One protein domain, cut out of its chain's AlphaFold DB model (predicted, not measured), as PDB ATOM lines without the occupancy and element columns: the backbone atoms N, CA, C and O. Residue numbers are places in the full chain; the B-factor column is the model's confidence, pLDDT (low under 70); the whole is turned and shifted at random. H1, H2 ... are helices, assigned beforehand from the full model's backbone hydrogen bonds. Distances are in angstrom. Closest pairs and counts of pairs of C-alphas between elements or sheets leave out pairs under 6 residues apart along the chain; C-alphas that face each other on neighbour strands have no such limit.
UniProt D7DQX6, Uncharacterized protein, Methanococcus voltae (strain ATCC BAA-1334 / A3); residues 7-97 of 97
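AT A GLANCE: This is residues 7 to 97 of the 97 residues of an uncharacterized protein of Methanococcus voltae (strain ATCC BAA-1334 / A3) (UniProt D7DQX6). Three helices lie side by side in a flat body, with the short H3 between the long H1 and H2, and the fourth, H4, runs off as a long arm. H4 begins near residues 20 to 23 of H1 and then diverges from it, and its far part, within residues 85 to 97, sticks out from the body. The printed part has 91 residues with four named helices, in the order H1, H2, H3, H4, and no named strand; the class is all helix. The whole is only just loose, close to compact, with a radius of gyration of the C-alphas of 15.0 A, and its flat outline spans 49 by 35 by 15 A.

HOW THE PARTS SIT: H1, residues 7 to 29, touches H3, residues 58 to 65, and their closest C-alphas are those of Gly 18 and Ala 63, 4.1 A apart. These two run the same way at a shallow tilt of 19 degrees. H2, residues 41 to 53, touches H3, with the C-alphas of Gly 50 and Ser 61 the closest at 4.3 A. H2 and H3 form a helical hairpin, running opposite ways at a shallow tilt of 15 degrees. H1 and H2 are only just apart, with their closest C-alphas 8.3 A from each other. H4, residues 76 to 96, only just touches H1, with 3 pairs of C-alphas within 8 A; H1 touches H4 with residues 20 to 23 alone, and H4 touches H1 with residues 76 to 77 alone. The closest C-alphas there are those of Leu 23 and Ser 77, 6.8 A apart. H1 and H4 run opposite ways at a shallow tilt of 28 degrees. H4 is apart from H2 and from H3. In H1, H2, H3 and H4 every O i to N i+4 pair is within hydrogen-bond range.

IN THESE COORDINATES: H1 begins at C-alpha 7, at (-20.311, -40.561, -2.716), and measures 32.6 A from first to last C-alpha. H2 begins at C-alpha 41, at (0.149, -34.460, -24.111), and measures 18.5 A. H3, residues 58 to 65, has 8 residues. H4 measures 30.4 A and ends at C-alpha 96, at (-10.992, -55.358, 16.042).

THE WHOLE: The C-alphas of Lys 37 and Ile 97 are the two farthest apart, at 49.1 A. The printed part has no cut. The link from H1 to H2, 11 residues, is long, that from H2 to H3 is tight, and that from H3 to H4, 10 residues, is short. Residues 85 to 97, of which 85 to 96 belong to H4, stand free. The mean pLDDT of the printed part is 80.5; it is under 70 at residue 31, residues 33 to 39, residues 69 to 77 and residue 97.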
ATOM      1  N   TYR A   7     -20.937 -41.335  -1.658       81.81
ATOM      2  CA  TYR A   7     -20.311 -40.561  -2.716       81.81
ATOM      3  C   TYR A   7     -18.806 -40.309  -2.523       81.81
ATOM      4  O   TYR A   7     -18.031 -40.450  -3.467       81.81
ATOM      5  N   LEU A   8     -18.371 -39.988  -1.301       84.81
ATOM      6  CA  LEU A   8     -16.961 -39.774  -0.972       84.81
ATOM      7  C   LEU A   8     -16.162 -41.074  -1.102       84.81
ATOM      8  O   LEU A   8     -15.048 -41.063  -1.617       84.81
ATOM      9  N   LEU A   9     -16.756 -42.200  -0.690       86.38
ATOM     10  CA  LEU A   9     -16.158 -43.523  -0.856       86.38
ATOM     11  C   LEU A   9     -15.912 -43.816  -2.344       86.38
ATOM     12  O   LEU A   9     -14.804 -44.197  -2.717       86.38
ATOM     13  N   TYR A  10     -16.907 -43.570  -3.204       87.25
ATOM     14  CA  TYR A  10     -16.743 -43.737  -4.651       87.25
ATOM     15  C   TYR A  10     -15.651 -42.831  -5.222       87.25
ATOM     16  O   TYR A  10     -14.882 -43.277  -6.070       87.25
ATOM     17  N   CYS A  11     -15.532 -41.595  -4.733       88.12
ATOM     18  CA  CYS A  11     -14.466 -40.678  -5.139       88.12
ATOM     19  C   CYS A  11     -13.074 -41.210  -4.763       88.12
ATOM     20  O   CYS A  11     -12.163 -41.164  -5.588       88.12
ATOM     21  N   VAL A  12     -12.910 -41.756  -3.555       88.44
ATOM     22  CA  VAL A  12     -11.638 -42.344  -3.103       88.44
ATOM     23  C   VAL A  12     -11.287 -43.589  -3.917       88.44
ATOM     24  O   VAL A  12     -10.158 -43.720  -4.380       88.44
ATOM     25  N   ILE A  13     -12.250 -44.482  -4.153       89.06
ATOM     26  CA  ILE A  13     -12.035 -45.675  -4.986       89.06
ATOM     27  C   ILE A  13     -11.629 -45.259  -6.406       89.06
ATOM     28  O   ILE A  13     -10.657 -45.777  -6.955       89.06
ATOM     29  N   ALA A  14     -12.330 -44.287  -6.987       90.81
ATOM     30  CA  ALA A  14     -12.032 -43.782  -8.319       90.81
ATOM     31  C   ALA A  14     -10.642 -43.123  -8.397       90.81
ATOM     32  O   ALA A  14      -9.910 -43.361  -9.358       90.81
ATOM     33  N   PHE A  15     -10.241 -42.378  -7.363       88.81
ATOM     34  CA  PHE A  15      -8.898 -41.810  -7.229       88.81
ATOM     35  C   PHE A  15      -7.807 -42.889  -7.204       88.81
ATOM     36  O   PHE A  15      -6.803 -42.778  -7.908       88.81
ATOM     37  N   ILE A  16      -8.004 -43.952  -6.419       89.56
ATOM     38  CA  ILE A  16      -7.067 -45.082  -6.313       89.56
ATOM     39  C   ILE A  16      -6.922 -45.775  -7.673       89.56
ATOM     40  O   ILE A  16      -5.801 -46.049  -8.113       89.56
ATOM     41  N   ILE A  17      -8.040 -46.028  -8.362       90.06
ATOM     42  CA  ILE A  17      -8.051 -46.663  -9.685       90.06
ATOM     43  C   ILE A  17      -7.322 -45.787 -10.707       90.06
ATOM     44  O   ILE A  17      -6.398 -46.258 -11.374       90.06
ATOM     45  N   GLY A  18      -7.700 -44.514 -10.814       89.12
ATOM     46  CA  GLY A  18      -7.107 -43.582 -11.771       89.12
ATOM     47  C   GLY A  18      -5.606 -43.381 -11.551       89.12
ATOM     48  O   GLY A  18      -4.826 -43.474 -12.503       89.12
ATOM     49  N   SER A  19      -5.185 -43.254 -10.289       85.19
ATOM     50  CA  SER A  19      -3.769 -43.200  -9.910       85.19
ATOM     51  C   SER A  19      -3.037 -44.476 -10.327       85.19
ATOM     52  O   SER A  19      -1.987 -44.405 -10.959       85.19
ATOM     53  N   SER A  20      -3.600 -45.655 -10.052       86.56
ATOM     54  CA  SER A  20      -2.982 -46.947 -10.400       86.56
ATOM     55  C   SER A  20      -2.758 -47.100 -11.907       86.56
ATOM     56  O   SER A  20      -1.672 -47.500 -12.347       86.56
ATOM     57  N   PHE A  21      -3.769 -46.755 -12.710       86.62
ATOM     58  CA  PHE A  21      -3.669 -46.764 -14.171       86.62
ATOM     59  C   PHE A  21      -2.634 -45.764 -14.665       86.62
ATOM     60  O   PHE A  21      -1.814 -46.082 -15.530       86.62
ATOM     61  N   GLY A  22      -2.649 -44.574 -14.085       86.06
ATOM     62  CA  GLY A  22      -1.752 -43.504 -14.451       86.06
ATOM     63  C   GLY A  22      -0.286 -43.783 -14.126       86.06
ATOM     64  O   GLY A  22       0.582 -43.580 -14.979       86.06
ATOM     65  N   LEU A  23      -0.002 -44.350 -12.951       81.56
ATOM     66  CA  LEU A  23       1.332 -44.839 -12.621       81.56
ATOM     67  C   LEU A  23       1.752 -45.936 -13.602       81.56
ATOM     68  O   LEU A  23       2.818 -45.824 -14.204       81.56
ATOM     69  N   SER A  24       0.913 -46.952 -13.826       84.38
ATOM     70  CA  SER A  24       1.217 -48.064 -14.744       84.38
ATOM     71  C   SER A  24       1.541 -47.582 -16.162       84.38
ATOM     72  O   SER A  24       2.517 -48.025 -16.774       84.38
ATOM     73  N   TYR A  25       0.766 -46.622 -16.669       84.94
ATOM     74  CA  TYR A  25       1.027 -45.968 -17.948       84.94
ATOM     75  C   TYR A  25       2.380 -45.246 -17.950       84.94
ATOM     76  O   TYR A  25       3.185 -45.429 -18.868       84.94
ATOM     77  N   SER A  26       2.665 -44.476 -16.899       79.75
ATOM     78  CA  SER A  26       3.925 -43.748 -16.768       79.75
ATOM     79  C   SER A  26       5.140 -44.683 -16.677       79.75
ATOM     80  O   SER A  26       6.177 -44.394 -17.278       79.75
ATOM     81  N   TYR A  27       5.029 -45.827 -15.994       77.81
ATOM     82  CA  TYR A  27       6.088 -46.846 -15.946       77.81
ATOM     83  C   TYR A  27       6.375 -47.455 -17.317       77.81
ATOM     84  O   TYR A  27       7.536 -47.705 -17.640       77.81
ATOM     85  N   LYS A  28       5.337 -47.670 -18.134       79.88
ATOM     86  CA  LYS A  28       5.488 -48.214 -19.489       79.88
ATOM     87  C   LYS A  28       6.096 -47.198 -20.458       79.88
ATOM     88  O   LYS A  28       6.849 -47.580 -21.348       79.88
ATOM     89  N   LYS A  29       5.754 -45.916 -20.308       76.69
ATOM     90  CA  LYS A  29       6.159 -44.857 -21.241       76.69
ATOM     91  C   LYS A  29       7.562 -44.309 -20.982       76.69
ATOM     92  O   LYS A  29       8.264 -43.983 -21.937       76.69
ATOM     93  N   TYR A  30       7.978 -44.201 -19.722       75.38
ATOM     94  CA  TYR A  30       9.263 -43.605 -19.356       75.38
ATOM     95  C   TYR A  30      10.229 -44.676 -18.832       75.38
ATOM     96  O   TYR A  30       9.998 -45.306 -17.799       75.38
ATOM     97  N   SER A  31      11.344 -44.884 -19.540       69.00
ATOM     98  CA  SER A  31      12.360 -45.882 -19.165       69.00
ATOM     99  C   SER A  31      13.150 -45.473 -17.915       69.00
ATOM    100  O   SER A  31      13.445 -46.317 -17.069       69.00
ATOM    101  N   THR A  32      13.420 -44.176 -17.750       71.38
ATOM    102  CA  THR A  32      14.168 -43.642 -16.610       71.38
ATOM    103  C   THR A  32      13.247 -42.947 -15.601       71.38
ATOM    104  O   THR A  32      12.314 -42.238 -15.997       71.38
ATOM    105  N   PRO A  33      13.476 -43.146 -14.290       66.88
ATOM    106  CA  PRO A  33      12.821 -42.354 -13.256       66.88
ATOM    107  C   PRO A  33      13.327 -40.905 -13.312       66.88
ATOM    108  O   PRO A  33      14.471 -40.674 -13.701       66.88
ATOM    109  N   TYR A  34      12.481 -39.940 -12.940       63.09
ATOM    110  CA  TYR A  34      12.833 -38.507 -12.921       63.09
ATOM    111  C   TYR A  34      13.337 -37.954 -14.269       63.09
ATOM    112  O   TYR A  34      14.204 -37.090 -14.317       63.09
ATOM    113  N   SER A  35      12.816 -38.450 -15.398       59.62
ATOM    114  CA  SER A  35      13.158 -37.899 -16.717       59.62
ATOM    115  C   SER A  35      12.496 -36.530 -16.918       59.62
ATOM    116  O   SER A  35      11.372 -36.417 -17.411       59.62
ATOM    117  N   GLU A  36      13.194 -35.482 -16.494       58.66
ATOM    118  CA  GLU A  36      12.744 -34.089 -16.472       58.66
ATOM    119  C   GLU A  36      12.672 -33.446 -17.864       58.66
ATOM    120  O   GLU A  36      13.359 -32.455 -18.089       58.66
ATOM    121  N   LYS A  37      11.950 -33.973 -18.866       59.22
ATOM    122  CA  LYS A  37      11.984 -33.277 -20.178       59.22
ATOM    123  C   LYS A  37      10.682 -33.028 -20.914       59.22
ATOM    124  O   LYS A  37      10.694 -32.127 -21.749       59.22
ATOM    125  N   LYS A  38       9.569 -33.735 -20.670       63.22
ATOM    126  CA  LYS A  38       8.345 -33.500 -21.468       63.22
ATOM    127  C   LYS A  38       7.044 -33.772 -20.717       63.22
ATOM    128  O   LYS A  38       6.779 -34.911 -20.338       63.22
ATOM    129  N   THR A  39       6.199 -32.743 -20.634       64.12
ATOM    130  CA  THR A  39       4.779 -32.871 -20.287       64.12
ATOM    131  C   THR A  39       4.094 -33.802 -21.280       64.12
ATOM    132  O   THR A  39       4.182 -33.626 -22.498       64.12
ATOM    133  N   ASP A  40       3.413 -34.812 -20.753       75.62
ATOM    134  CA  ASP A  40       2.701 -35.784 -21.564       75.62
ATOM    135  C   ASP A  40       1.406 -35.185 -22.115       75.62
ATOM    136  O   ASP A  40       0.462 -34.923 -21.369       75.62
ATOM    137  N   LYS A  41       1.344 -34.989 -23.437       80.44
ATOM    138  CA  LYS A  41       0.149 -34.460 -24.111       80.44
ATOM    139  C   LYS A  41      -1.091 -35.320 -23.860       80.44
ATOM    140  O   LYS A  41      -2.181 -34.772 -23.758       80.44
ATOM    141  N   LEU A  42      -0.942 -36.644 -23.750       82.19
ATOM    142  CA  LEU A  42      -2.074 -37.538 -23.496       82.19
ATOM    143  C   LEU A  42      -2.580 -37.382 -22.066       82.19
ATOM    144  O   LEU A  42      -3.780 -37.237 -21.865       82.19
ATOM    145  N   ALA A  43      -1.670 -37.330 -21.089       80.81
ATOM    146  CA  ALA A  43      -2.049 -37.089 -19.699       80.81
ATOM    147  C   ALA A  43      -2.722 -35.713 -19.533       80.81
ATOM    148  O   ALA A  43      -3.694 -35.583 -18.795       80.81
ATOM    149  N   LEU A  44      -2.270 -34.706 -20.288       83.38
ATOM    150  CA  LEU A  44      -2.878 -33.377 -20.298       83.38
ATOM    151  C   LEU A  44      -4.299 -33.381 -20.887       83.38
ATOM    152  O   LEU A  44      -5.194 -32.781 -20.301       83.38
ATOM    153  N   ILE A  45      -4.532 -34.090 -21.997       88.06
ATOM    154  CA  ILE A  45      -5.879 -34.258 -22.575       88.06
ATOM    155  C   ILE A  45      -6.805 -34.973 -21.583       88.06
ATOM    156  O   ILE A  45      -7.942 -34.547 -21.390       88.06
ATOM    157  N   ILE A  46      -6.313 -36.025 -20.922       88.00
ATOM    158  CA  ILE A  46      -7.071 -36.775 -19.913       88.00
ATOM    159  C   ILE A  46      -7.445 -35.874 -18.730       88.00
ATOM    160  O   ILE A  46      -8.598 -35.884 -18.306       88.00
ATOM    161  N   ALA A  47      -6.517 -35.052 -18.239       86.19
ATOM    162  CA  ALA A  47      -6.799 -34.097 -17.170       86.19
ATOM    163  C   ALA A  47      -7.838 -33.048 -17.595       86.19
ATOM    164  O   ALA A  47      -8.717 -32.695 -16.810       86.19
ATOM    165  N   LEU A  48      -7.791 -32.595 -18.850       89.38
ATOM    166  CA  LEU A  48      -8.752 -31.639 -19.399       89.38
ATOM    167  C   LEU A  48     -10.162 -32.250 -19.469       89.38
ATOM    168  O   LEU A  48     -11.122 -31.638 -19.000       89.38
ATOM    169  N   ILE A  49     -10.274 -33.497 -19.934       90.56
ATOM    170  CA  ILE A  49     -11.524 -34.273 -19.918       90.56
ATOM    171  C   ILE A  49     -12.024 -34.466 -18.478       90.56
ATOM    172  O   ILE A  49     -13.195 -34.218 -18.189       90.56
ATOM    173  N   GLY A  50     -11.133 -34.851 -17.561       88.12
ATOM    174  CA  GLY A  50     -11.445 -35.006 -16.142       88.12
ATOM    175  C   GLY A  50     -11.994 -33.722 -15.527       88.12
ATOM    176  O   GLY A  50     -13.022 -33.760 -14.854       88.12
ATOM    177  N   SER A  51     -11.377 -32.577 -15.818       87.88
ATOM    178  CA  SER A  51     -11.831 -31.274 -15.323       87.88
ATOM    179  C   SER A  51     -13.222 -30.888 -15.841       87.88
ATOM    180  O   SER A  51     -14.054 -30.428 -15.063       87.88
ATOM    181  N   ALA A  52     -13.526 -31.161 -17.115       90.75
ATOM    182  CA  ALA A  52     -14.845 -30.901 -17.694       90.75
ATOM    183  C   ALA A  52     -15.940 -31.786 -17.068       90.75
ATOM    184  O   ALA A  52     -17.075 -31.351 -16.878       90.75
ATOM    185  N   LEU A  53     -15.592 -33.021 -16.696       89.38
ATOM    186  CA  LEU A  53     -16.501 -33.979 -16.063       89.38
ATOM    187  C   LEU A  53     -16.764 -33.704 -14.576       89.38
ATOM    188  O   LEU A  53     -17.652 -34.338 -14.008       89.38
ATOM    189  N   PHE A  54     -16.032 -32.781 -13.938       88.12
ATOM    190  CA  PHE A  54     -16.096 -32.552 -12.486       88.12
ATOM    191  C   PHE A  54     -17.504 -32.215 -11.989       88.12
ATOM    192  O   PHE A  54     -17.932 -32.708 -10.948       88.12
ATOM    193  N   ILE A  55     -18.240 -31.423 -12.772       84.88
ATOM    194  CA  ILE A  55     -19.590 -30.956 -12.431       84.88
ATOM    195  C   ILE A  55     -20.648 -32.035 -12.719       84.88
ATOM    196  O   ILE A  55     -21.675 -32.088 -12.050       84.88
ATOM    197  N   VAL A  56     -20.406 -32.906 -13.703       87.94
ATOM    198  CA  VAL A  56     -21.387 -33.900 -14.171       87.94
ATOM    199  C   VAL A  56     -21.295 -35.192 -13.364       87.94
ATOM    200  O   VAL A  56     -22.313 -35.748 -12.956       87.94
ATOM    201  N   TYR A  57     -20.078 -35.692 -13.143       88.19
ATOM    202  CA  TYR A  57     -19.854 -36.959 -12.459       88.19
ATOM    203  C   TYR A  57     -18.484 -36.972 -11.769       88.19
ATOM    204  O   TYR A  57     -17.468 -37.406 -12.322       88.19
ATOM    205  N   MET A  58     -18.470 -36.485 -10.525       86.56
ATOM    206  CA  MET A  58     -17.249 -36.261  -9.743       86.56
ATOM    207  C   MET A  58     -16.387 -37.519  -9.542       86.56
ATOM    208  O   MET A  58     -15.173 -37.388  -9.676       86.56
ATOM    209  N   PRO A  59     -16.923 -38.737  -9.291       88.88
ATOM    210  CA  PRO A  59     -16.072 -39.914  -9.116       88.88
ATOM    211  C   PRO A  59     -15.222 -40.201 -10.360       88.88
ATOM    212  O   PRO A  59     -14.010 -40.373 -10.269       88.88
ATOM    213  N   LEU A  60     -15.830 -40.171 -11.547       88.50
ATOM    214  CA  LEU A  60     -15.112 -40.405 -12.800       88.50
ATOM    215  C   LEU A  60     -14.160 -39.257 -13.143       88.50
ATOM    216  O   LEU A  60     -13.050 -39.497 -13.610       88.50
ATOM    217  N   SER A  61     -14.568 -38.016 -12.873       90.62
ATOM    218  CA  SER A  61     -13.688 -36.852 -12.986       90.62
ATOM    219  C   SER A  61     -12.417 -37.026 -12.152       90.62
ATOM    220  O   SER A  61     -11.312 -36.840 -12.662       90.62
ATOM    221  N   ILE A  62     -12.565 -37.463 -10.900       89.00
ATOM    222  CA  ILE A  62     -11.451 -37.709  -9.983       89.00
ATOM    223  C   ILE A  62     -10.548 -38.833 -10.495       89.00
ATOM    224  O   ILE A  62      -9.328 -38.689 -10.424       89.00
ATOM    225  N   ALA A  63     -11.099 -39.906 -11.068       89.12
ATOM    226  CA  ALA A  63     -10.279 -40.943 -11.696       89.12
ATOM    227  C   ALA A  63      -9.380 -40.363 -12.800       89.12
ATOM    228  O   ALA A  63      -8.182 -40.641 -12.829       89.12
ATOM    229  N   PHE A  64      -9.912 -39.501 -13.666       87.19
ATOM    230  CA  PHE A  64      -9.114 -38.873 -14.721       87.19
ATOM    231  C   PHE A  64      -8.116 -37.833 -14.192       87.19
ATOM    232  O   PHE A  64      -6.987 -37.775 -14.676       87.19
ATOM    233  N   LEU A  65      -8.493 -37.046 -13.182       87.31
ATOM    234  CA  LEU A  65      -7.619 -36.036 -12.567       87.31
ATOM    235  C   LEU A  65      -6.486 -36.644 -11.732       87.31
ATOM    236  O   LEU A  65      -5.422 -36.046 -11.616       87.31
ATOM    237  N   SER A  66      -6.694 -37.835 -11.174       86.06
ATOM    238  CA  SER A  66      -5.686 -38.567 -10.397       86.06
ATOM    239  C   SER A  66      -4.564 -39.178 -11.247       86.06
ATOM    240  O   SER A  66      -3.603 -39.736 -10.717       86.06
ATOM    241  N   PHE A  67      -4.662 -39.080 -12.573       81.75
ATOM    242  CA  PHE A  67      -3.645 -39.579 -13.484       81.75
ATOM    243  C   PHE A  67      -2.367 -38.718 -13.357       81.75
ATOM    244  O   PHE A  67      -2.417 -37.511 -13.606       81.75
ATOM    245  N   PRO A  68      -1.201 -39.290 -13.001       71.44
ATOM    246  CA  PRO A  68       0.023 -38.535 -12.821       71.44
ATOM    247  C   PRO A  68       0.488 -37.974 -14.166       71.44
ATOM    248  O   PRO A  68       0.640 -38.684 -15.165       71.44
ATOM    249  N   LEU A  69       0.720 -36.665 -14.188       67.62
ATOM    250  CA  LEU A  69       1.093 -35.929 -15.386       67.62
ATOM    251  C   LEU A  69       2.581 -36.130 -15.705       67.62
ATOM    252  O   LEU A  69       3.447 -35.393 -15.248       67.62
ATOM    253  N   GLY A  70       2.863 -37.119 -16.552       59.69
ATOM    254  CA  GLY A  70       4.029 -37.115 -17.443       59.69
ATOM    255  C   GLY A  70       5.406 -37.347 -16.824       59.69
ATOM    256  O   GLY A  70       6.404 -37.002 -17.455       59.69
ATOM    257  N   MET A  71       5.497 -37.953 -15.642       65.94
ATOM    258  CA  MET A  71       6.783 -38.343 -15.062       65.94
ATOM    259  C   MET A  71       6.675 -39.690 -14.356       65.94
ATOM    260  O   MET A  71       5.802 -39.907 -13.517       65.94
ATOM    261  N   ARG A  72       7.609 -40.599 -14.655       66.31
ATOM    262  CA  ARG A  72       7.765 -41.828 -13.875       66.31
ATOM    263  C   ARG A  72       8.336 -41.475 -12.511       66.31
ATOM    264  O   ARG A  72       9.521 -41.152 -12.393       66.31
ATOM    265  N   ALA A  73       7.489 -41.581 -11.493       63.22
ATOM    266  CA  ALA A  73       7.914 -41.559 -10.105       63.22
ATOM    267  C   ALA A  73       8.932 -42.687  -9.876       63.22
ATOM    268  O   ALA A  73       8.682 -43.845 -10.230       63.22
ATOM    269  N   GLY A  74      10.089 -42.359  -9.297       65.44
ATOM    270  CA  GLY A  74      11.134 -43.346  -9.011       65.44
ATOM    271  C   GLY A  74      10.634 -44.496  -8.137       65.44
ATOM    272  O   GLY A  74      10.894 -45.658  -8.445       65.44
ATOM    273  N   TYR A  75       9.825 -44.169  -7.126       63.22
ATOM    274  CA  TYR A  75       9.295 -45.117  -6.140       63.22
ATOM    275  C   TYR A  75       7.762 -45.211  -6.102       63.22
ATOM    276  O   TYR A  75       7.236 -46.007  -5.329       63.22
ATOM    277  N   GLY A  76       7.046 -44.504  -6.984       64.94
ATOM    278  CA  GLY A  76       5.595 -44.304  -6.867       64.94
ATOM    279  C   GLY A  76       4.757 -45.582  -6.742       64.94
ATOM    280  O   GLY A  76       3.861 -45.636  -5.908       64.94
ATOM    281  N   SER A  77       5.051 -46.647  -7.497       68.19
ATOM    282  CA  SER A  77       4.336 -47.922  -7.328       68.19
ATOM    283  C   SER A  77       4.596 -48.549  -5.961       68.19
ATOM    284  O   SER A  77       3.661 -49.033  -5.333       68.19
ATOM    285  N   LYS A  78       5.844 -48.542  -5.479       73.50
ATOM    286  CA  LYS A  78       6.193 -49.137  -4.179       73.50
ATOM    287  C   LYS A  78       5.563 -48.351  -3.030       73.50
ATOM    288  O   LYS A  78       5.026 -48.960  -2.115       73.50
ATOM    289  N   GLU A  79       5.576 -47.023  -3.113       73.81
ATOM    290  CA  GLU A  79       4.933 -46.128  -2.142       73.81
ATOM    291  C   GLU A  79       3.413 -46.310  -2.129       73.81
ATOM    292  O   GLU A  79       2.812 -46.386  -1.060       73.81
ATOM    293  N   PHE A  80       2.797 -46.469  -3.301       76.00
ATOM    294  CA  PHE A  80       1.364 -46.720  -3.413       76.00
ATOM    295  C   PHE A  80       0.957 -48.075  -2.815       76.00
ATOM    296  O   PHE A  80       0.022 -48.134  -2.016       76.00
ATOM    297  N   TYR A  81       1.685 -49.156  -3.127       75.75
ATOM    298  CA  TYR A  81       1.441 -50.466  -2.508       75.75
ATOM    299  C   TYR A  81       1.658 -50.435  -0.993       75.75
ATOM    300  O   TYR A  81       0.861 -51.009  -0.253       75.75
ATOM    301  N   MET A  82       2.696 -49.735  -0.524       81.00
ATOM    302  CA  MET A  82       2.948 -49.552   0.906       81.00
ATOM    303  C   MET A  82       1.797 -48.789   1.577       81.00
ATOM    304  O   MET A  82       1.332 -49.192   2.639       81.00
ATOM    305  N   GLY A  83       1.281 -47.739   0.932       78.75
ATOM    306  CA  GLY A  83       0.120 -46.983   1.400       78.75
ATOM    307  C   GLY A  83      -1.149 -47.833   1.494       78.75
ATOM    308  O   GLY A  83      -1.830 -47.789   2.517       78.75
ATOM    309  N   ILE A  84      -1.439 -48.659   0.481       81.94
ATOM    310  CA  ILE A  84      -2.562 -49.615   0.518       81.94
ATOM    311  C   ILE A  84      -2.402 -50.595   1.683       81.94
ATOM    312  O   ILE A  84      -3.361 -50.852   2.408       81.94
ATOM    313  N   LEU A  85      -1.196 -51.131   1.878       88.31
ATOM    314  CA  LEU A  85      -0.910 -52.095   2.938       88.31
ATOM    315  C   LEU A  85      -1.106 -51.471   4.327       88.31
ATOM    316  O   LEU A  85      -1.779 -52.060   5.171       88.31
ATOM    317  N   ILE A  86      -0.596 -50.255   4.545       86.62
ATOM    318  CA  ILE A  86      -0.796 -49.502   5.793       86.62
ATOM    319  C   ILE A  86      -2.285 -49.205   6.017       86.62
ATOM    320  O   ILE A  86      -2.788 -49.410   7.120       86.62
ATOM    321  N   ALA A  87      -3.012 -48.772   4.983       82.75
ATOM    322  CA  ALA A  87      -4.441 -48.483   5.083       82.75
ATOM    323  C   ALA A  87      -5.263 -49.730   5.453       82.75
ATOM    324  O   ALA A  87      -6.141 -49.653   6.312       82.75
ATOM    325  N   LEU A  88      -4.946 -50.887   4.858       87.38
ATOM    326  CA  LEU A  88      -5.568 -52.165   5.213       87.38
ATOM    327  C   LEU A  88      -5.280 -52.555   6.665       87.38
ATOM    328  O   LEU A  88      -6.200 -52.951   7.375       87.38
ATOM    329  N   LEU A  89      -4.033 -52.416   7.126       88.88
ATOM    330  CA  LEU A  89      -3.673 -52.713   8.515       88.88
ATOM    331  C   LEU A  89      -4.445 -51.833   9.504       88.88
ATOM    332  O   LEU A  89      -5.014 -52.352  10.461       88.88
ATOM    333  N   ILE A  90      -4.515 -50.523   9.253       87.81
ATOM    334  CA  ILE A  90      -5.280 -49.589  10.091       87.81
ATOM    335  C   ILE A  90      -6.765 -49.967  10.103       87.81
ATOM    336  O   ILE A  90      -7.383 -49.967  11.169       87.81
ATOM    337  N   TYR A  91      -7.333 -50.324   8.948       84.19
ATOM    338  CA  TYR A  91      -8.720 -50.776   8.858       84.19
ATOM    339  C   TYR A  91      -8.971 -52.019   9.722       84.19
ATOM    340  O   TYR A  91      -9.912 -52.024  10.512       84.19
ATOM    341  N   PHE A  92      -8.111 -53.039   9.637       87.44
ATOM    342  CA  PHE A  92      -8.245 -54.243  10.463       87.44
ATOM    343  C   PHE A  92      -8.095 -53.952  11.958       87.44
ATOM    344  O   PHE A  92      -8.884 -54.462  12.746       87.44
ATOM    345  N   ILE A  93      -7.139 -53.108  12.353       88.25
ATOM    346  CA  ILE A  93      -6.965 -52.696  13.756       88.25
ATOM    347  C   ILE A  93      -8.225 -51.988  14.270       88.25
ATOM    348  O   ILE A  93      -8.704 -52.299  15.353       88.25
ATOM    349  N   THR A  94      -8.790 -51.079  13.472       84.06
ATOM    350  CA  THR A  94     -10.004 -50.324  13.829       84.06
ATOM    351  C   THR A  94     -11.256 -51.205  13.854       84.06
ATOM    352  O   THR A  94     -12.218 -50.866  14.522       84.06
ATOM    353  N   LEU A  95     -11.270 -52.317  13.114       83.25
ATOM    354  CA  LEU A  95     -12.385 -53.269  13.107       83.25
ATOM    355  C   LEU A  95     -12.365 -54.209  14.322       83.25
ATOM    356  O   LEU A  95     -13.411 -54.718  14.715       83.25
ATOM    357  N   VAL A  96     -11.182 -54.474  14.880       78.62
ATOM    358  CA  VAL A  96     -10.992 -55.358  16.042       78.62
ATOM    359  C   VAL A  96     -11.204 -54.628  17.377       78.62
ATOM    360  O   VAL A  96     -11.558 -55.280  18.359       78.62
ATOM    361  N   ILE A  97     -10.980 -53.310  17.417       65.38
ATOM    362  CA  ILE A  97     -11.176 -52.435  18.590       65.38
ATOM    363  C   ILE A  97     -12.606 -51.890  18.608       65.38
ATOM    364  O   ILE A  97     -13.220 -51.910  19.698       65.38
TER     365      ILE A  97